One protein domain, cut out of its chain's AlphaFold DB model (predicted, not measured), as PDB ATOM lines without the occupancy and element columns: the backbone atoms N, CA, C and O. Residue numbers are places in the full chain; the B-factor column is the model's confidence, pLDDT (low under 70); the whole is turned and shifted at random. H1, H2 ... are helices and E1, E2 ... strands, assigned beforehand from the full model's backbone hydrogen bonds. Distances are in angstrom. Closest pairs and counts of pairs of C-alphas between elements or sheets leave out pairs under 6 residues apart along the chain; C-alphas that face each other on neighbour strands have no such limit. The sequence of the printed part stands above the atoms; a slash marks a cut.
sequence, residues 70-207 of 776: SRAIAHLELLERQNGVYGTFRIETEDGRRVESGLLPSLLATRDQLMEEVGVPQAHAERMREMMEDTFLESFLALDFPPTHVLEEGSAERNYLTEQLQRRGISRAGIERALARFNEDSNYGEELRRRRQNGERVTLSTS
ATOM      1  N   SER A  70      32.183  18.965  41.952       85.38
ATOM      2  CA  SER A  70      31.948  18.490  43.327       85.38
ATOM      3  C   SER A  70      31.344  17.081  43.364       85.38
ATOM      4  O   SER A  70      31.757  16.251  44.174       85.38
ATOM      5  N   ARG A  71      30.440  16.765  42.425       87.44
ATOM      6  CA  ARG A  71      29.839  15.430  42.295       87.44
ATOM      7  C   ARG A  71      30.851  14.402  41.788       87.44
ATOM      8  O   ARG A  71      30.890  13.292  42.315       87.44
ATOM      9  N   ALA A  72      31.703  14.781  40.834       88.44
ATOM     10  CA  ALA A  72      32.789  13.940  40.335       88.44
ATOM     11  C   ALA A  72      33.787  13.577  41.451       88.44
ATOM     12  O   ALA A  72      34.146  12.413  41.617       88.44
ATOM     13  N   ILE A  73      34.173  14.549  42.288       90.25
ATOM     14  CA  ILE A  73      35.041  14.294  43.446       90.25
ATOM     15  C   ILE A  73      34.348  13.412  44.497       90.25
ATOM     16  O   ILE A  73      34.979  12.504  45.034       90.25
ATOM     17  N   ALA A  74      33.052  13.606  44.759       86.00
ATOM     18  CA  ALA A  74      32.299  12.738  45.668       86.00
ATOM     19  C   ALA A  74      32.208  11.283  45.157       86.00
ATOM     20  O   ALA A  74      32.307  10.340  45.946       86.00
ATOM     21  N   HIS A  75      32.066  11.086  43.841       88.00
ATOM     22  CA  HIS A  75      32.082   9.759  43.222       88.00
ATOM     23  C   HIS A  75      33.470   9.100  43.303       88.00
ATOM     24  O   HIS A  75      33.570   7.928  43.672       88.00
ATOM     25  N   LEU A  76      34.541   9.866  43.072       87.81
ATOM     26  CA  LEU A  76      35.921   9.414  43.272       87.81
ATOM     27  C   LEU A  76      36.160   8.946  44.722       87.81
ATOM     28  O   LEU A  76      36.706   7.866  44.939       87.81
ATOM     29  N   GLU A  77      35.689   9.702  45.720       86.56
ATOM     30  CA  GLU A  77      35.785   9.317  47.140       86.56
ATOM     31  C   GLU A  77      34.985   8.047  47.472       86.56
ATOM     32  O   GLU A  77      35.405   7.238  48.306       86.56
ATOM     33  N   LEU A  78      33.826   7.855  46.839       86.00
ATOM     34  CA  LEU A  78      33.022   6.646  47.009       86.00
ATOM     35  C   LEU A  78      33.754   5.416  46.458       86.00
ATOM     36  O   LEU A  78      33.801   4.383  47.132       86.00
ATOM     37  N   LEU A  79      34.367   5.536  45.277       83.19
ATOM     38  CA  LEU A  79      35.163   4.468  44.670       83.19
ATOM     39  C   LEU A  79      36.375   4.102  45.532       83.19
ATOM     40  O   LEU A  79      36.624   2.914  45.748       83.19
ATOM     41  N   GLU A  80      37.061   5.093  46.105       82.56
ATOM     42  CA  GLU A  80      38.158   4.867  47.054       82.56
ATOM     43  C   GLU A  80      37.691   4.109  48.312       82.56
ATOM     44  O   GLU A  80      38.396   3.225  48.799       82.56
ATOM     45  N   ARG A  81      36.483   4.388  48.825       82.12
ATOM     46  CA  ARG A  81      35.914   3.672  49.988       82.12
ATOM     47  C   ARG A  81      35.476   2.243  49.668       82.12
ATOM     48  O   ARG A  81      35.530   1.384  50.547       82.12
ATOM     49  N   GLN A  82      35.019   1.993  48.442       80.88
ATOM     50  CA  GLN A  82      34.484   0.700  48.004       80.88
ATOM     51  C   GLN A  82      35.526  -0.200  47.313       80.88
ATOM     52  O   GLN A  82      35.181  -1.295  46.874       80.88
ATOM     53  N   ASN A  83      36.796   0.223  47.237       73.88
ATOM     54  CA  ASN A  83      37.857  -0.431  46.454       73.88
ATOM     55  C   ASN A  83      37.503  -0.595  44.957       73.88
ATOM     56  O   ASN A  83      37.939  -1.550  44.309       73.88
ATOM     57  N   GLY A  84      36.692   0.314  44.407       75.75
ATOM     58  CA  GLY A  84      36.417   0.385  42.971       75.75
ATOM     59  C   GLY A  84      37.582   1.034  42.221       75.75
ATOM     60  O   GLY A  84      38.368   1.750  42.819       75.75
ATOM     61  N   VAL A  85      37.722   0.799  40.916       81.56
ATOM     62  CA  VAL A  85      38.761   1.444  40.087       81.56
ATOM     63  C   VAL A  85      38.180   1.881  38.747       81.56
ATOM     64  O   VAL A  85      37.288   1.212  38.218       81.56
ATOM     65  N   TYR A  86      38.702   2.966  38.166       78.00
ATOM     66  CA  TYR A  86      38.299   3.397  36.817       78.00
ATOM     67  C   TYR A  86      38.793   2.426  35.735       78.00
ATOM     68  O   TYR A  86      38.162   2.270  34.691       78.00
ATOM     69  N   GLY A  87      39.865   1.691  36.028       78.19
ATOM     70  CA  GLY A  87      40.453   0.662  35.182       78.19
ATOM     71  C   GLY A  87      41.713   0.095  35.828       78.19
ATOM     72  O   GLY A  87      41.987   0.348  37.003       78.19
ATOM     73  N   THR A  88      42.476  -0.677  35.069       77.94
ATOM     74  CA  THR A  88      43.753  -1.248  35.514       77.94
ATOM     75  C   THR A  88      44.834  -0.938  34.490       77.94
ATOM     76  O   THR A  88      44.664  -1.199  33.298       77.94
ATOM     77  N   PHE A  89      45.944  -0.389  34.958       74.25
ATOM     78  CA  PHE A  89      47.128  -0.104  34.166       74.25
ATOM     79  C   PHE A  89      48.171  -1.188  34.418       74.25
ATOM     80  O   PHE A  89      48.533  -1.439  35.569       74.25
ATOM     81  N   ARG A  90      48.649  -1.836  33.357       75.06
ATOM     82  CA  ARG A  90      49.708  -2.839  33.423       75.06
ATOM     83  C   ARG A  90      50.930  -2.394  32.629       75.06
ATOM     84  O   ARG A  90      50.840  -1.986  31.478       75.06
ATOM     85  N   ILE A  91      52.091  -2.529  33.247       68.94
ATOM     86  CA  ILE A  91      53.391  -2.340  32.611       68.94
ATOM     87  C   ILE A  91      54.100  -3.682  32.630       68.94
ATOM     88  O   ILE A  91      54.167  -4.322  33.680       68.94
ATOM     89  N   GLU A  92      54.632  -4.096  31.485       64.75
ATOM     90  CA  GLU A  92      55.505  -5.264  31.381       64.75
ATOM     91  C   GLU A  92      56.827  -4.813  30.765       64.75
ATOM     92  O   GLU A  92      56.851  -4.306  29.644       64.75
ATOM     93  N   THR A  93      57.926  -4.946  31.508       61.72
ATOM     94  CA  THR A  93      59.259  -4.678  30.960       61.72
ATOM     95  C   THR A  93      59.821  -5.893  30.240       61.72
ATOM     96  O   THR A  93      59.431  -7.029  30.508       61.72
ATOM     97  N   GLU A  94      60.780  -5.650  29.345       56.91
ATOM     98  CA  GLU A  94      61.489  -6.685  28.576       56.91
ATOM     99  C   GLU A  94      62.154  -7.743  29.478       56.91
ATOM    100  O   GLU A  94      62.243  -8.911  29.107       56.91
ATOM    101  N   ASP A  95      62.518  -7.363  30.708       54.53
ATOM    102  CA  ASP A  95      63.074  -8.249  31.739       54.53
ATOM    103  C   ASP A  95      62.021  -9.144  32.432       54.53
ATOM    104  O   ASP A  95      62.329  -9.852  33.395       54.53
ATOM    105  N   GLY A  96      60.757  -9.101  31.995       58.19
ATOM    106  CA  GLY A  96      59.655  -9.899  32.537       58.19
ATOM    107  C   GLY A  96      59.094  -9.398  33.871       58.19
ATOM    108  O   GLY A  96      58.308 -10.105  34.508       58.19
ATOM    109  N   ARG A  97      59.468  -8.190  34.319       63.88
ATOM    110  CA  ARG A  97      58.886  -7.572  35.521       63.88
ATOM    111  C   ARG A  97      57.569  -6.902  35.159       63.88
ATOM    112  O   ARG A  97      57.468  -6.207  34.149       63.88
ATOM    113  N   ARG A  98      56.549  -7.132  35.983       66.31
ATOM    114  CA  ARG A  98      55.187  -6.651  35.737       66.31
ATOM    115  C   ARG A  98      54.717  -5.828  36.918       66.31
ATOM    116  O   ARG A  98      54.785  -6.306  38.048       66.31
ATOM    117  N   VAL A  99      54.208  -4.635  36.637       69.50
ATOM    118  CA  VAL A  99      53.524  -3.794  37.623       69.50
ATOM    119  C   VAL A  99      52.099  -3.579  37.153       69.50
ATOM    120  O   VAL A  99      51.861  -3.136  36.032       69.50
ATOM    121  N   GLU A 100      51.152  -3.935  38.014       75.06
ATOM    122  CA  GLU A 100      49.726  -3.733  37.797       75.06
ATOM    123  C   GLU A 100      49.212  -2.760  38.855       75.06
ATOM    124  O   GLU A 100      49.372  -2.982  40.055       75.06
ATOM    125  N   SER A 101      48.613  -1.665  38.403       77.50
ATOM    126  CA  SER A 101      48.112  -0.593  39.253       77.50
ATOM    127  C   SER A 101      46.669  -0.276  38.876       77.50
ATOM    128  O   SER A 101      46.316  -0.166  37.702       77.50
ATOM    129  N   GLY A 102      45.801  -0.160  39.880       81.19
ATOM    130  CA  GLY A 102      44.448   0.340  39.670       81.19
ATOM    131  C   GLY A 102      44.484   1.823  39.311       81.19
ATOM    132  O   GLY A 102      45.217   2.587  39.935       81.19
ATOM    133  N   LEU A 103      43.669   2.244  38.342       82.31
ATOM    134  CA  LEU A 103      43.504   3.654  37.983       82.31
ATOM    135  C   LEU A 103      42.664   4.370  39.053       82.31
ATOM    136  O   LEU A 103      41.466   4.598  38.883       82.31
ATOM    137  N   LEU A 104      43.306   4.663  40.180       85.19
ATOM    138  CA  LEU A 104      42.845   5.532  41.259       85.19
ATOM    139  C   LEU A 104      44.051   6.293  41.807       85.19
ATOM    140  O   LEU A 104      45.093   5.659  41.982       85.19
ATOM    141  N   PRO A 105      43.925   7.575  42.193       84.44
ATOM    142  CA  PRO A 105      45.049   8.363  42.699       84.44
ATOM    143  C   PRO A 105      45.798   7.684  43.853       84.44
ATOM    144  O   PRO A 105      47.027   7.677  43.875       84.44
ATOM    145  N   SER A 106      45.064   7.031  44.762       80.19
ATOM    146  CA  SER A 106      45.618   6.294  45.905       80.19
ATOM    147  C   SER A 106      46.338   4.988  45.542       80.19
ATOM    148  O   SER A 106      47.060   4.446  46.378       80.19
ATOM    149  N   LEU A 107      46.107   4.449  44.341       83.19
ATOM    150  CA  LEU A 107      46.655   3.177  43.855       83.19
ATOM    151  C   LEU A 107      47.709   3.353  42.755       83.19
ATOM    152  O   LEU A 107      48.368   2.372  42.398       83.19
ATOM    153  N   LEU A 108      47.886   4.570  42.225       83.94
ATOM    154  CA  LEU A 108      48.916   4.861  41.233       83.94
ATOM    155  C   LEU A 108      50.309   4.705  41.864       83.94
ATOM    156  O   LEU A 108      50.639   5.402  42.827       83.94
ATOM    157  N   ALA A 109      51.146   3.847  41.275       81.69
ATOM    158  CA  ALA A 109      52.512   3.597  41.735       81.69
ATOM    159  C   ALA A 109      53.343   4.890  41.789       81.69
ATOM    160  O   ALA A 109      53.317   5.704  40.859       81.69
ATOM    161  N   THR A 110      54.072   5.107  42.886       84.06
ATOM    162  CA  THR A 110      54.945   6.281  43.024       84.06
ATOM    163  C   THR A 110      56.196   6.137  42.156       84.06
ATOM    164  O   THR A 110      56.587   5.032  41.782       84.06
ATOM    165  N   ARG A 111      56.870   7.256  41.855       82.81
ATOM    166  CA  ARG A 111      58.147   7.244  41.116       82.81
ATOM    167  C   ARG A 111      59.153   6.279  41.748       82.81
ATOM    168  O   ARG A 111      59.775   5.499  41.039       82.81
ATOM    169  N   ASP A 112      59.283   6.319  43.072       80.81
ATOM    170  CA  ASP A 112      60.265   5.510  43.794       80.81
ATOM    171  C   ASP A 112      59.893   4.014  43.758       80.81
ATOM    172  O   ASP A 112      60.771   3.179  43.558       80.81
ATOM    173  N   GLN A 113      58.596   3.679  43.820       79.00
ATOM    174  CA  GLN A 113      58.106   2.307  43.615       79.00
ATOM    175  C   GLN A 113      58.381   1.802  42.196       79.00
ATOM    176  O   GLN A 113      58.833   0.676  42.020       79.00
ATOM    177  N   LEU A 114      58.169   2.638  41.176       78.50
ATOM    178  CA  LEU A 114      58.482   2.283  39.790       78.50
ATOM    179  C   LEU A 114      59.992   2.082  39.582       78.50
ATOM    180  O   LEU A 114      60.403   1.177  38.862       78.50
ATOM    181  N   MET A 115      60.834   2.882  40.237       78.31
ATOM    182  CA  MET A 115      62.288   2.698  40.195       78.31
ATOM    183  C   MET A 115      62.728   1.398  40.883       78.31
ATOM    184  O   MET A 115      63.617   0.720  40.373       78.31
ATOM    185  N   GLU A 116      62.113   1.032  42.009       77.31
ATOM    186  CA  GLU A 116      62.479  -0.152  42.798       77.31
ATOM    187  C   GLU A 116      61.935  -1.463  42.200       77.31
ATOM    188  O   GLU A 116      62.692  -2.415  41.997       77.31
ATOM    189  N   GLU A 117      60.643  -1.511  41.870       71.56
ATOM    190  CA  GLU A 117      59.970  -2.728  41.400       71.56
ATOM    191  C   GLU A 117      60.250  -3.006  39.919       71.56
ATOM    192  O   GLU A 117      60.515  -4.148  39.529       71.56
ATOM    193  N   VAL A 118      60.255  -1.962  39.085       70.62
ATOM    194  CA  VAL A 118      60.464  -2.090  37.635       70.62
ATOM    195  C   VAL A 118      61.950  -1.959  37.268       70.62
ATOM    196  O   VAL A 118      62.388  -2.555  36.287       70.62
ATOM    197  N   GLY A 119      62.760  -1.282  38.092       68.69
ATOM    198  CA  GLY A 119      64.213  -1.175  37.896       68.69
ATOM    199  C   GLY A 119      64.641  -0.127  36.864       68.69
ATOM    200  O   GLY A 119      65.702  -0.272  36.258       68.69
ATOM    201  N   VAL A 120      63.824   0.903  36.622       72.69
ATOM    202  CA  VAL A 120      64.011   1.844  35.501       72.69
ATOM    203  C   VAL A 120      64.639   3.169  35.958       72.69
ATOM    204  O   VAL A 120      64.358   3.616  37.073       72.69
ATOM    205  N   PRO A 121      65.477   3.839  35.132       78.44
ATOM    206  CA  PRO A 121      66.051   5.141  35.475       78.44
ATOM    207  C   PRO A 121      65.000   6.203  35.821       78.44
ATOM    208  O   PRO A 121      63.896   6.196  35.276       78.44
ATOM    209  N   GLN A 122      65.375   7.171  36.665       79.12
ATOM    210  CA  GLN A 122      64.467   8.197  37.198       79.12
ATOM    211  C   GLN A 122      63.642   8.910  36.110       79.12
ATOM    212  O   GLN A 122      62.425   9.000  36.232       79.12
ATOM    213  N   ALA A 123      64.277   9.339  35.014       74.44
ATOM    214  CA  ALA A 123      63.597  10.032  33.914       74.44
ATOM    215  C   ALA A 123      62.514   9.174  33.233       74.44
ATOM    216  O   ALA A 123      61.530   9.682  32.703       74.44
ATOM    217  N   HIS A 124      62.684   7.855  33.237       75.12
ATOM    218  CA  HIS A 124      61.722   6.932  32.655       75.12
ATOM    219  C   HIS A 124      60.600   6.597  33.644       75.12
ATOM    220  O   HIS A 124      59.443   6.519  33.244       75.12
ATOM    221  N   ALA A 125      60.912   6.462  34.936       76.88
ATOM    222  CA  ALA A 125      59.902   6.345  35.987       76.88
ATOM    223  C   ALA A 125      58.985   7.581  36.041       76.88
ATOM    224  O   ALA A 125      57.781   7.440  36.239       76.88
ATOM    225  N   GLU A 126      59.532   8.775  35.790       80.88
ATOM    226  CA  GLU A 126      58.766  10.022  35.657       80.88
ATOM    227  C   GLU A 126      57.805   9.981  34.456       80.88
ATOM    228  O   GLU A 126      56.623  10.271  34.627       80.88
ATOM    229  N   ARG A 127      58.251   9.512  33.280       79.25
ATOM    230  CA  ARG A 127      57.368   9.327  32.108       79.25
ATOM    231  C   ARG A 127      56.284   8.270  32.323       79.25
ATOM    232  O   ARG A 127      55.152   8.451  31.886       79.25
ATOM    233  N   MET A 128      56.610   7.162  32.991       74.44
ATOM    234  CA  MET A 128      55.621   6.130  33.324       74.44
ATOM    235  C   MET A 128      54.565   6.676  34.284       74.44
ATOM    236  O   MET A 128      53.375   6.439  34.089       74.44
ATOM    237  N   ARG A 129      54.988   7.453  35.285       84.81
ATOM    238  CA  ARG A 129      54.070   8.117  36.208       84.81
ATOM    239  C   ARG A 129      53.155   9.102  35.481       84.81
ATOM    240  O   ARG A 129      51.958   9.102  35.734       84.81
ATOM    241  N   GLU A 130      53.701   9.888  34.560       84.00
ATOM    242  CA  GLU A 130      52.934  10.824  33.739       84.00
ATOM    243  C   GLU A 130      51.879  10.109  32.880       84.00
ATOM    244  O   GLU A 130      50.719  10.506  32.873       84.00
ATOM    245  N   MET A 131      52.236   8.986  32.250       80.19
ATOM    246  CA  MET A 131      51.296   8.158  31.483       80.19
ATOM    247  C   MET A 131      50.172   7.579  32.359       80.19
ATOM    248  O   MET A 131      49.011   7.532  31.950       80.19
ATOM    249  N   MET A 132      50.495   7.144  33.577       81.31
ATOM    250  CA  MET A 132      49.506   6.648  34.540       81.31
ATOM    251  C   MET A 132      48.547   7.753  35.009       81.31
ATOM    252  O   MET A 132      47.356   7.504  35.190       81.31
ATOM    253  N   GLU A 133      49.048   8.974  35.194       86.81
ATOM    254  CA  GLU A 133      48.228  10.135  35.554       86.81
ATOM    255  C   GLU A 133      47.317  10.566  34.402       86.81
ATOM    256  O   GLU A 133      46.120  10.748  34.624       86.81
ATOM    257  N   ASP A 134      47.844  10.657  33.180       83.94
ATOM    258  CA  ASP A 134      47.069  11.032  31.995       83.94
ATOM    259  C   ASP A 134      45.937  10.017  31.736       83.94
ATOM    260  O   ASP A 134      44.789  10.400  31.523       83.94
ATOM    261  N   THR A 135      46.214   8.714  31.855       82.94
ATOM    262  CA  THR A 135      45.206   7.653  31.645       82.94
ATOM    263  C   THR A 135      44.133   7.608  32.734       82.94
ATOM    264  O   THR A 135      42.957   7.341  32.451       82.94
ATOM    265  N   PHE A 136      44.507   7.897  33.984       88.69
ATOM    266  CA  PHE A 136      43.543   8.107  35.060       88.69
ATOM    267  C   PHE A 136      42.650   9.318  34.763       88.69
ATOM    268  O   PHE A 136      41.428   9.188  34.820       88.69
ATOM    269  N   LEU A 137      43.243  10.466  34.417       89.25
ATOM    270  CA  LEU A 137      42.515  11.708  34.152       89.25
ATOM    271  C   LEU A 137      41.568  11.571  32.955       89.25
ATOM    272  O   LEU A 137      40.432  12.029  33.038       89.25
ATOM    273  N   GLU A 138      41.987  10.885  31.890       85.62
ATOM    274  CA  GLU A 138      41.135  10.582  30.735       85.62
ATOM    275  C   GLU A 138      39.911   9.750  31.136       85.62
ATOM    276  O   GLU A 138      38.781  10.076  30.771       85.62
ATOM    277  N   SER A 139      40.113   8.709  31.948       84.38
ATOM    278  CA  SER A 139      39.021   7.848  32.417       84.38
ATOM    279  C   SER A 139      38.078   8.574  33.382       84.38
ATOM    280  O   SER A 139      36.863   8.407  33.299       84.38
ATOM    281  N   PHE A 140      38.633   9.386  34.284       89.56
ATOM    282  CA  PHE A 140      37.898  10.187  35.262       89.56
ATOM    283  C   PHE A 140      37.031  11.253  34.574       89.56
ATOM    284  O   PHE A 140      35.820  11.292  34.785       89.56
ATOM    285  N   LEU A 141      37.618  12.056  33.679       88.56
ATOM    286  CA  LEU A 141      36.897  13.102  32.948       88.56
ATOM    287  C   LEU A 141      35.838  12.517  32.004       88.56
ATOM    288  O   LEU A 141      34.733  13.044  31.909       88.56
ATOM    289  N   ALA A 142      36.127  11.388  31.349       83.88
ATOM    290  CA  ALA A 142      35.161  10.719  30.486       83.88
ATOM    291  C   ALA A 142      33.942  10.180  31.254       83.88
ATOM    292  O   ALA A 142      32.824  10.228  30.742       83.88
ATOM    293  N   LEU A 143      34.130   9.626  32.452       82.56
ATOM    294  CA  LEU A 143      33.057   8.924  33.160       82.56
ATOM    295  C   LEU A 143      32.247   9.828  34.091       82.56
ATOM    296  O   LEU A 143      31.039   9.622  34.200       82.56
ATOM    297  N   ASP A 144      32.881  10.825  34.709       87.00
ATOM    298  CA  ASP A 144      32.236  11.643  35.740       87.00
ATOM    299  C   ASP A 144      31.712  12.991  35.231       87.00
ATOM    300  O   ASP A 144      30.951  13.657  35.936       87.00
ATOM    301  N   PHE A 145      32.055  13.375  33.997       86.31
ATOM    302  CA  PHE A 145      31.560  14.596  33.365       86.31
ATOM    303  C   PHE A 145      30.747  14.294  32.098       86.31
ATOM    304  O   PHE A 145      31.100  13.401  31.315       86.31
ATOM    305  N   PRO A 146      29.649  15.035  31.854       78.31
ATOM    306  CA  PRO A 146      28.937  14.948  30.590       78.31
ATOM    307  C   PRO A 146      29.786  15.554  29.455       78.31
ATOM    308  O   PRO A 146      30.500  16.529  29.689       78.31
ATOM    309  N   PRO A 147      29.679  15.032  28.218       67.00
ATOM    310  CA  PRO A 147      30.521  15.444  27.086       67.00
ATOM    311  C   PRO A 147      30.318  16.907  26.659       67.00
ATOM    312  O   PRO A 147      31.151  17.477  25.972       67.00
ATOM    313  N   THR A 148      29.217  17.536  27.077       73.38
ATOM    314  CA  THR A 148      28.914  18.945  26.792       73.38
ATOM    315  C   THR A 148      29.425  19.915  27.863       73.38
ATOM    316  O   THR A 148      29.172  21.113  27.749       73.38
ATOM    317  N   HIS A 149      30.044  19.428  28.947       82.94
ATOM    318  CA  HIS A 149      30.542  20.288  30.026       82.94
ATOM    319  C   HIS A 149      31.894  20.883  29.650       82.94
ATOM    320  O   HIS A 149      32.769  20.160  29.198       82.94
ATOM    321  N   VAL A 150      32.081  22.182  29.877       82.12
ATOM    322  CA  VAL A 150      33.341  22.881  29.585       82.12
ATOM    323  C   VAL A 150      33.845  23.534  30.863       82.12
ATOM    324  O   VAL A 150      33.114  24.264  31.532       82.12
ATOM    325  N   LEU A 151      35.109  23.288  31.204       83.06
ATOM    326  CA  LEU A 151      35.757  23.842  32.392       83.06
ATOM    327  C   LEU A 151      36.629  25.041  32.002       83.06
ATOM    328  O   LEU A 151      37.832  24.911  31.744       83.06
ATOM    329  N   GLU A 152      36.009  26.222  31.959       80.50
ATOM    330  CA  GLU A 152      36.665  27.477  31.577       80.50
ATOM    331  C   GLU A 152      37.855  27.830  32.489       80.50
ATOM    332  O   GLU A 152      37.858  27.567  33.701       80.50
ATOM    333  N   GLU A 153      38.884  28.440  31.894       78.19
ATOM    334  CA  GLU A 153      40.073  28.924  32.600       78.19
ATOM    335  C   GLU A 153      39.709  30.010  33.620       78.19
ATOM    336  O   GLU A 153      39.116  31.029  33.283       78.19
ATOM    337  N   GLY A 154      40.071  29.790  34.888       74.81
ATOM    338  CA  GLY A 154      39.805  30.732  35.981       74.81
ATOM    339  C   GLY A 154      38.460  30.552  36.693       74.81
ATOM    340  O   GLY A 154      38.198  31.273  37.656       74.81
ATOM    341  N   SER A 155      37.629  29.584  36.290       84.06
ATOM    342  CA  SER A 155      36.385  29.263  36.999       84.06
ATOM    343  C   SER A 155      36.647  28.699  38.406       84.06
ATOM    344  O   SER A 155      37.608  27.958  38.640       84.06
ATOM    345  N   ALA A 156      35.766  29.025  39.360       81.12
ATOM    346  CA  ALA A 156      35.833  28.485  40.723       81.12
ATOM    347  C   ALA A 156      35.729  26.951  40.735       81.12
ATOM    348  O   ALA A 156      36.398  26.288  41.524       81.12
ATOM    349  N   GLU A 157      34.953  26.391  39.804       84.81
ATOM    350  CA  GLU A 157      34.798  24.951  39.615       84.81
ATOM    351  C   GLU A 157      36.115  24.281  39.182       84.81
ATOM    352  O   GLU A 157      36.546  23.305  39.801       84.81
ATOM    353  N   ARG A 158      36.808  24.830  38.173       87.62
ATOM    354  CA  ARG A 158      38.105  24.306  37.721       87.62
ATOM    355  C   ARG A 158      39.169  24.413  38.807       87.62
ATOM    356  O   ARG A 158      39.966  23.488  38.969       87.62
ATOM    357  N   ASN A 159      39.179  25.515  39.558       87.69
ATOM    358  CA  ASN A 159      40.116  25.708  40.665       87.69
ATOM    359  C   ASN A 159      39.873  24.676  41.774       87.69
ATOM    360  O   ASN A 159      40.824  24.037  42.222       87.69
ATOM    361  N   TYR A 160      38.609  24.447  42.140       88.00
ATOM    362  CA  TYR A 160      38.220  23.423  43.104       88.00
ATOM    363  C   TYR A 160      38.631  22.016  42.646       88.00
ATOM    364  O   TYR A 160      39.290  21.292  43.393       88.00
ATOM    365  N   LEU A 161      38.317  21.636  41.401       89.69
ATOM    366  CA  LEU A 161      38.684  20.329  40.846       89.69
ATOM    367  C   LEU A 161      40.205  20.120  40.850       89.69
ATOM    368  O   LEU A 161      40.702  19.075  41.272       89.69
ATOM    369  N   THR A 162      40.945  21.144  40.420       88.94
ATOM    370  CA  THR A 162      42.409  21.122  40.363       88.94
ATOM    371  C   THR A 162      43.014  20.966  41.757       88.94
ATOM    372  O   THR A 162      43.920  20.157  41.946       88.94
ATOM    373  N   GLU A 163      42.496  21.688  42.753       89.62
ATOM    374  CA  GLU A 163      42.956  21.582  44.138       89.62
ATOM    375  C   GLU A 163      42.677  20.192  44.728       89.62
ATOM    376  O   GLU A 163      43.549  19.587  45.361       89.62
ATOM    377  N   GLN A 164      41.485  19.640  44.486       90.69
ATOM    378  CA  GLN A 164      41.095  18.325  44.998       90.69
ATOM    379  C   GLN A 164      41.919  17.182  44.393       90.69
ATOM    380  O   GLN A 164      42.302  16.256  45.116       90.69
ATOM    381  N   LEU A 165      42.234  17.238  43.097       89.44
ATOM    382  CA  LEU A 165      43.082  16.239  42.437       89.44
ATOM    383  C   LEU A 165      44.559  16.370  42.849       89.44
ATOM    384  O   LEU A 165      45.231  15.359  43.058       89.44
ATOM    385  N   GLN A 166      45.054  17.593  43.071       89.38
ATOM    386  CA  GLN A 166      46.411  17.824  43.586       89.38
ATOM    387  C   GLN A 166      46.598  17.295  45.008       89.38
ATOM    388  O   GLN A 166      47.606  16.647  45.293       89.38
ATOM    389  N   ARG A 167      45.616  17.502  45.899       87.69
ATOM    390  CA  ARG A 167      45.633  16.935  47.263       87.69
ATOM    391  C   ARG A 167      45.726  15.401  47.260       87.69
ATOM    392  O   ARG A 167      46.202  14.823  48.233       87.69
ATOM    393  N   ARG A 168      45.311  14.754  46.165       85.75
ATOM    394  CA  ARG A 168      45.350  13.298  45.951       85.75
ATOM    395  C   ARG A 168      46.593  12.815  45.190       85.75
ATOM    396  O   ARG A 168      46.696  11.630  44.891       85.75
ATOM    397  N   GLY A 169      47.555  13.700  44.919       82.69
ATOM    398  CA  GLY A 169      48.861  13.330  44.364       82.69
ATOM    399  C   GLY A 169      48.923  13.240  42.838       82.69
ATOM    400  O   GLY A 169      49.820  12.576  42.320       82.69
ATOM    401  N   ILE A 170      47.997  13.887  42.122       88.62
ATOM    402  CA  ILE A 170      48.065  14.057  40.663       88.62
ATOM    403  C   ILE A 170      48.803  15.357  40.325       88.62
ATOM    404  O   ILE A 170      48.587  16.389  40.971       88.62
ATOM    405  N   SER A 171      49.680  15.331  39.318       88.00
ATOM    406  CA  SER A 171      50.453  16.509  38.932       88.00
ATOM    407  C   SER A 171      49.573  17.621  38.348       88.00
ATOM    408  O   SER A 171      48.659  17.393  37.556       88.00
ATOM    409  N   ARG A 172      49.894  18.875  38.699       87.81
ATOM    410  CA  ARG A 172      49.222  20.060  38.135       87.81
ATOM    411  C   ARG A 172      49.323  20.109  36.610       87.81
ATOM    412  O   ARG A 172      48.347  20.442  35.951       87.81
ATOM    413  N   ALA A 173      50.494  19.759  36.076       84.81
ATOM    414  CA  ALA A 173      50.747  19.740  34.641       84.81
ATOM    415  C   ALA A 173      49.872  18.702  33.917       84.81
ATOM    416  O   ALA A 173      49.304  19.023  32.876       84.81
ATOM    417  N   GLY A 174      49.701  17.501  34.485       85.38
ATOM    418  CA  GLY A 174      48.795  16.483  33.943       85.38
ATOM    419  C   GLY A 174      47.339  16.944  33.929       85.38
ATOM    420  O   GLY A 174      46.671  16.845  32.903       85.38
ATOM    421  N   ILE A 175      46.870  17.545  35.031       88.88
ATOM    422  CA  ILE A 175      45.500  18.078  35.137       88.88
ATOM    423  C   ILE A 175      45.245  19.152  34.073       88.88
ATOM    424  O   ILE A 175      44.244  19.089  33.365       88.88
ATOM    425  N   GLU A 176      46.148  20.124  33.924       87.94
ATOM    426  CA  GLU A 176      45.988  21.209  32.947       87.94
ATOM    427  C   GLU A 176      45.968  20.685  31.499       87.94
ATOM    428  O   GLU A 176      45.127  21.120  30.712       87.94
ATOM    429  N   ARG A 177      46.812  19.699  31.159       87.62
ATOM    430  CA  ARG A 177      46.795  19.055  29.832       87.62
ATOM    431  C   ARG A 177      45.522  18.255  29.573       87.62
ATOM    432  O   ARG A 177      44.972  18.338  28.477       87.62
ATOM    433  N   ALA A 178      45.058  17.480  30.551       87.06
ATOM    434  CA  ALA A 178      43.850  16.673  30.409       87.06
ATOM    435  C   ALA A 178      42.603  17.556  30.248       87.06
ATOM    436  O   ALA A 178      41.771  17.292  29.384       87.06
ATOM    437  N   LEU A 179      42.515  18.648  31.015       88.06
ATOM    438  CA  LEU A 179      41.431  19.625  30.898       88.06
ATOM    439  C   LEU A 179      41.445  20.366  29.556       88.06
ATOM    440  O   LEU A 179      40.379  20.636  29.012       88.06
ATOM    441  N   ALA A 180      42.625  20.669  29.002       86.44
ATOM    442  CA  ALA A 180      42.725  21.244  27.660       86.44
ATOM    443  C   ALA A 180      42.138  20.292  26.603       86.44
ATOM    444  O   ALA A 180      41.264  20.697  25.844       86.44
ATOM    445  N   ARG A 181      42.522  19.005  26.628       84.44
ATOM    446  CA  ARG A 181      41.964  17.981  25.723       84.44
ATOM    447  C   ARG A 181      40.455  17.793  25.902       84.44
ATOM    448  O   ARG A 181      39.741  17.642  24.920       84.44
ATOM    449  N   PHE A 182      39.979  17.805  27.147       85.00
ATOM    450  CA  PHE A 182      38.558  17.680  27.475       85.00
ATOM    451  C   PHE A 182      37.729  18.851  26.937       85.00
ATOM    452  O   PHE A 182      36.651  18.639  26.400       85.00
ATOM    453  N   ASN A 183      38.245  20.078  27.033       86.62
ATOM    454  CA  ASN A 183      37.554  21.264  26.526       86.62
ATOM    455  C   ASN A 183      37.608  21.392  24.989       86.62
ATOM    456  O   ASN A 183      36.759  22.070  24.413       86.62
ATOM    457  N   GLU A 184      38.608  20.798  24.327       84.00
ATOM    458  CA  GLU A 184      38.770  20.835  22.863       84.00
ATOM    459  C   GLU A 184      37.875  19.825  22.120       84.00
ATOM    460  O   GLU A 184      37.479  20.087  20.983       84.00
ATOM    461  N   ASP A 185      37.545  18.686  22.739       80.69
ATOM    462  CA  ASP A 185      36.792  17.591  22.114       80.69
ATOM    463  C   ASP A 185      35.340  17.514  22.622       80.69
ATOM    464  O   ASP A 185      35.077  17.150  23.767       80.69
ATOM    465  N   SER A 186      34.370  17.782  21.742       71.06
ATOM    466  CA  SER A 186      32.938  17.707  22.075       71.06
ATOM    467  C   SER A 186      32.429  16.285  22.341       71.06
ATOM    468  O   SER A 186      31.356  16.120  22.919       71.06
ATOM    469  N   ASN A 187      33.171  15.262  21.906       73.56
ATOM    470  CA  ASN A 187      32.817  13.848  22.051       73.56
ATOM    471  C   ASN A 187      33.782  13.115  22.997       73.56
ATOM    472  O   ASN A 187      33.896  11.882  22.961       73.56
ATOM    473  N   TYR A 188      34.452  13.855  23.884       77.31
ATOM    474  CA  TYR A 188      35.474  13.313  24.768       77.31
ATOM    475  C   TYR A 188      34.971  12.087  25.545       77.31
ATOM    476  O   TYR A 188      33.959  12.132  26.260       77.31
ATOM    477  N   GLY A 189      35.678  10.964  25.395       68.62
ATOM    478  CA  GLY A 189      35.401   9.719  26.114       68.62
ATOM    479  C   GLY A 189      34.169   8.925  25.651       68.62
ATOM    480  O   GLY A 189      33.795   7.967  26.326       68.62
ATOM    481  N   GLU A 190      33.523   9.275  24.531       71.81
ATOM    482  CA  GLU A 190      32.323   8.580  24.021       71.81
ATOM    483  C   GLU A 190      32.576   7.092  23.723       71.81
ATOM    484  O   GLU A 190      31.804   6.230  24.148       71.81
ATOM    485  N   GLU A 191      33.716   6.770  23.114       65.50
ATOM    486  CA  GLU A 191      34.120   5.387  22.840       65.50
ATOM    487  C   GLU A 191      34.405   4.597  24.133       65.50
ATOM    488  O   GLU A 191      34.033   3.430  24.254       65.50
ATOM    489  N   LEU A 192      34.985   5.243  25.154       68.06
ATOM    490  CA  LEU A 192      35.223   4.627  26.464       68.06
ATOM    491  C   LEU A 192      33.897   4.270  27.157       68.06
ATOM    492  O   LEU A 192      33.746   3.175  27.705       68.06
ATOM    493  N   ARG A 193      32.906   5.173  27.093       70.94
ATOM    494  CA  ARG A 193      31.550   4.932  27.614       70.94
ATOM    495  C   ARG A 193      30.861   3.794  26.858       70.94
ATOM    496  O   ARG A 193      30.249   2.936  27.493       70.94
ATOM    497  N   ARG A 194      31.007   3.744  25.528       69.12
ATOM    498  CA  ARG A 194      30.442   2.695  24.666       69.12
ATOM    499  C   ARG A 194      31.027   1.313  24.972       69.12
ATOM    500  O   ARG A 194      30.276   0.357  25.152       69.12
ATOM    501  N   ARG A 195      32.349   1.206  25.127       63.22
ATOM    502  CA  ARG A 195      33.025  -0.047  25.515       63.22
ATOM    503  C   ARG A 195      32.579  -0.547  26.889       63.22
ATOM    504  O   ARG A 195      32.337  -1.739  27.068       63.22
ATOM    505  N   ARG A 196      32.371   0.363  27.844       59.53
ATOM    506  CA  ARG A 196      31.877   0.011  29.184       59.53
ATOM    507  C   ARG A 196      30.411  -0.436  29.180       59.53
ATOM    508  O   ARG A 196      30.072  -1.357  29.916       59.53
ATOM    509  N   GLN A 197      29.561   0.157  28.333       58.09
ATOM    510  CA  GLN A 197      28.182  -0.314  28.106       58.09
ATOM    511  C   GLN A 197      28.148  -1.733  27.520       58.09
ATOM    512  O   GLN A 197      27.255  -2.508  27.850       58.09
ATOM    513  N   ASN A 198      29.165  -2.099  26.739       56.09
ATOM    514  CA  ASN A 198      29.346  -3.447  26.201       56.09
ATOM    515  C   ASN A 198      30.007  -4.429  27.197       56.09
ATOM    516  O   ASN A 198      30.282  -5.571  26.834       56.09
ATOM    517  N   GLY A 199      30.262  -4.015  28.447       42.75
ATOM    518  CA  GLY A 199      30.822  -4.865  29.506       42.75
ATOM    519  C   GLY A 199      32.347  -5.032  29.479       42.75
ATOM    520  O   GLY A 199      32.879  -5.890  30.182       42.75
ATOM    521  N   GLU A 200      33.067  -4.228  28.693       48.91
ATOM    522  CA  GLU A 200      34.521  -4.323  28.550       48.91
ATOM    523  C   GLU A 200      35.259  -3.547  29.662       48.91
ATOM    524  O   GLU A 200      34.922  -2.402  29.980       48.91
ATOM    525  N   ARG A 201      36.281  -4.159  30.282       51.16
ATOM    526  CA  ARG A 201      37.092  -3.531  31.343       51.16
ATOM    527  C   ARG A 201      38.309  -2.835  30.729       51.16
ATOM    528  O   ARG A 201      39.037  -3.444  29.955       51.16
ATOM    529  N   VAL A 202      38.558  -1.578  31.104       55.19
ATOM    530  CA  VAL A 202      39.703  -0.796  30.606       55.19
ATOM    531  C   VAL A 202      41.007  -1.360  31.184       55.19
ATOM    532  O   VAL A 202      41.319  -1.143  32.357       55.19
ATOM    533  N   THR A 203      41.751  -2.104  30.362       53.84
ATOM    534  CA  THR A 203      43.107  -2.593  30.652       53.84
ATOM    535  C   THR A 203      44.089  -1.966  29.670       53.84
ATOM    536  O   THR A 203      44.017  -2.246  28.474       53.84
ATOM    537  N   LEU A 204      45.010  -1.134  30.152       54.59
ATOM    538  CA  LEU A 204      46.076  -0.558  29.325       54.59
ATOM    539  C   LEU A 204      47.375  -1.315  29.596       54.59
ATOM    540  O   LEU A 204      47.748  -1.467  30.753       54.59
ATOM    541  N   SER A 205      48.025  -1.824  28.546       47.28
ATOM    542  CA  SER A 205      49.321  -2.514  28.627       47.28
ATOM    543  C   SER A 205      50.353  -1.765  27.787       47.28
ATOM    544  O   SER A 205      50.098  -1.532  26.609       47.28
ATOM    545  N   THR A 206      51.490  -1.378  28.370       47.62
ATOM    546  CA  THR A 206      52.599  -0.738  27.634       47.62
ATOM    547  C   THR A 206      53.838  -1.635  27.620       47.62
ATOM    548  O   THR A 206      54.230  -2.166  28.661       47.62
ATOM    549  N   SER A 207      54.432  -1.816  26.436       42.56
ATOM    550  CA  SER A 207      55.659  -2.585  26.197       42.56
ATOM    551  C   SER A 207      56.532  -1.838  25.177       42.56
ATOM    552  O   SER A 207      56.181  -1.791  24.002       42.56
TER     553      SER A 207
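This is residues 70 to 207 of the 776 residues of an uncharacterized protein of Aspergillus terreus (strain NIH 2624 / FGSC A1156) (UniProt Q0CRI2). One long helix, H3, runs through the core, with a small three-stranded sheet along one side of it and the helical hairpin of H4 and H5 on the other, where H5 packs on H3. H2 crosses the first part of H3, H6 crosses near its last turns, and H1 lies beside H4 with its first residues near the end of H3. The printed part has 138 residues, with six named helices and three named strands in the order H1 E1 E2 H2 H3 H4 H5 H6 E3, and its class is mostly helix. The mixed sheet runs E2 E1 E3; the whole is compact, with a radius of gyration of the C-alphas of 15.3 A and spans of 44 by 35 by 30 A.

Begin with H1, residues 70 to 82, which only just touches H3, residues 122 to 144, with 3 pairs of C-alphas within 8 A; the closest are those of Ala 72 and Asp 144, 5.2 A apart. H1 also touches H4, residues 156 to 167, with its residues 70 to 73 alone, at a shallow tilt of 25 degrees, the same way; the closest C-alphas, of Ser 70 and Leu 161, are 7.4 A apart. Next come E1, residues 88 to 92, and E2, residues 98 to 102, an antiparallel hairpin: look for N 89 and O 101, 2.8 A apart. H2, residues 111 to 118, only grazes the sheet and touches H3 about perpendicular, at 74 degrees, closest at the C-alphas of Arg 111 and Ala 125, 5.5 A. H3, the hub, touches four helices and only grazes the sheet with its residues 128 to 136. H5, residues 172 to 184, touches H3 at a steep tilt of 42 degrees, the same way, with the C-alphas of Asp 134 and Gly 174 closest at 6.0 A. H4 and H5 form a helical hairpin, closest at the C-alphas of Gln 166 and Arg 172, 6.5 A, while H3 and H4 are apart. H6, residues 190 to 197, touches H3 about perpendicular, at 75 degrees, closest at the C-alphas of Leu 143 and Arg 193, 7.0 A. E3, residues 203 to 206, is parallel to E1, with N 90 and O 204 2.8 A apart. In the six helices every O i to N i+4 pair is within hydrogen-bond range.

Find C-alpha 70 at (31.948, 18.490, 43.327); from there H1 runs 18.6 A to Gln 82. H3 runs 32.4 A from C-alpha 122 at (64.467, 8.197, 37.198) to C-alpha 144 at (32.236, 11.643, 35.740). H4 covers 16.5 A and H5 18.5 A; E3 ends at C-alpha 206, (52.599, -0.738, 27.634).

The two C-alphas farthest apart, of Asp 95 and Ala 156, are 46.6 A from each other. The printed part has no cut, and the link from H3 to H4, 11 residues, is long. The model's confidence is low, with pLDDT under 70, for 28 residues, among them 91 to 99 and 194 to 207.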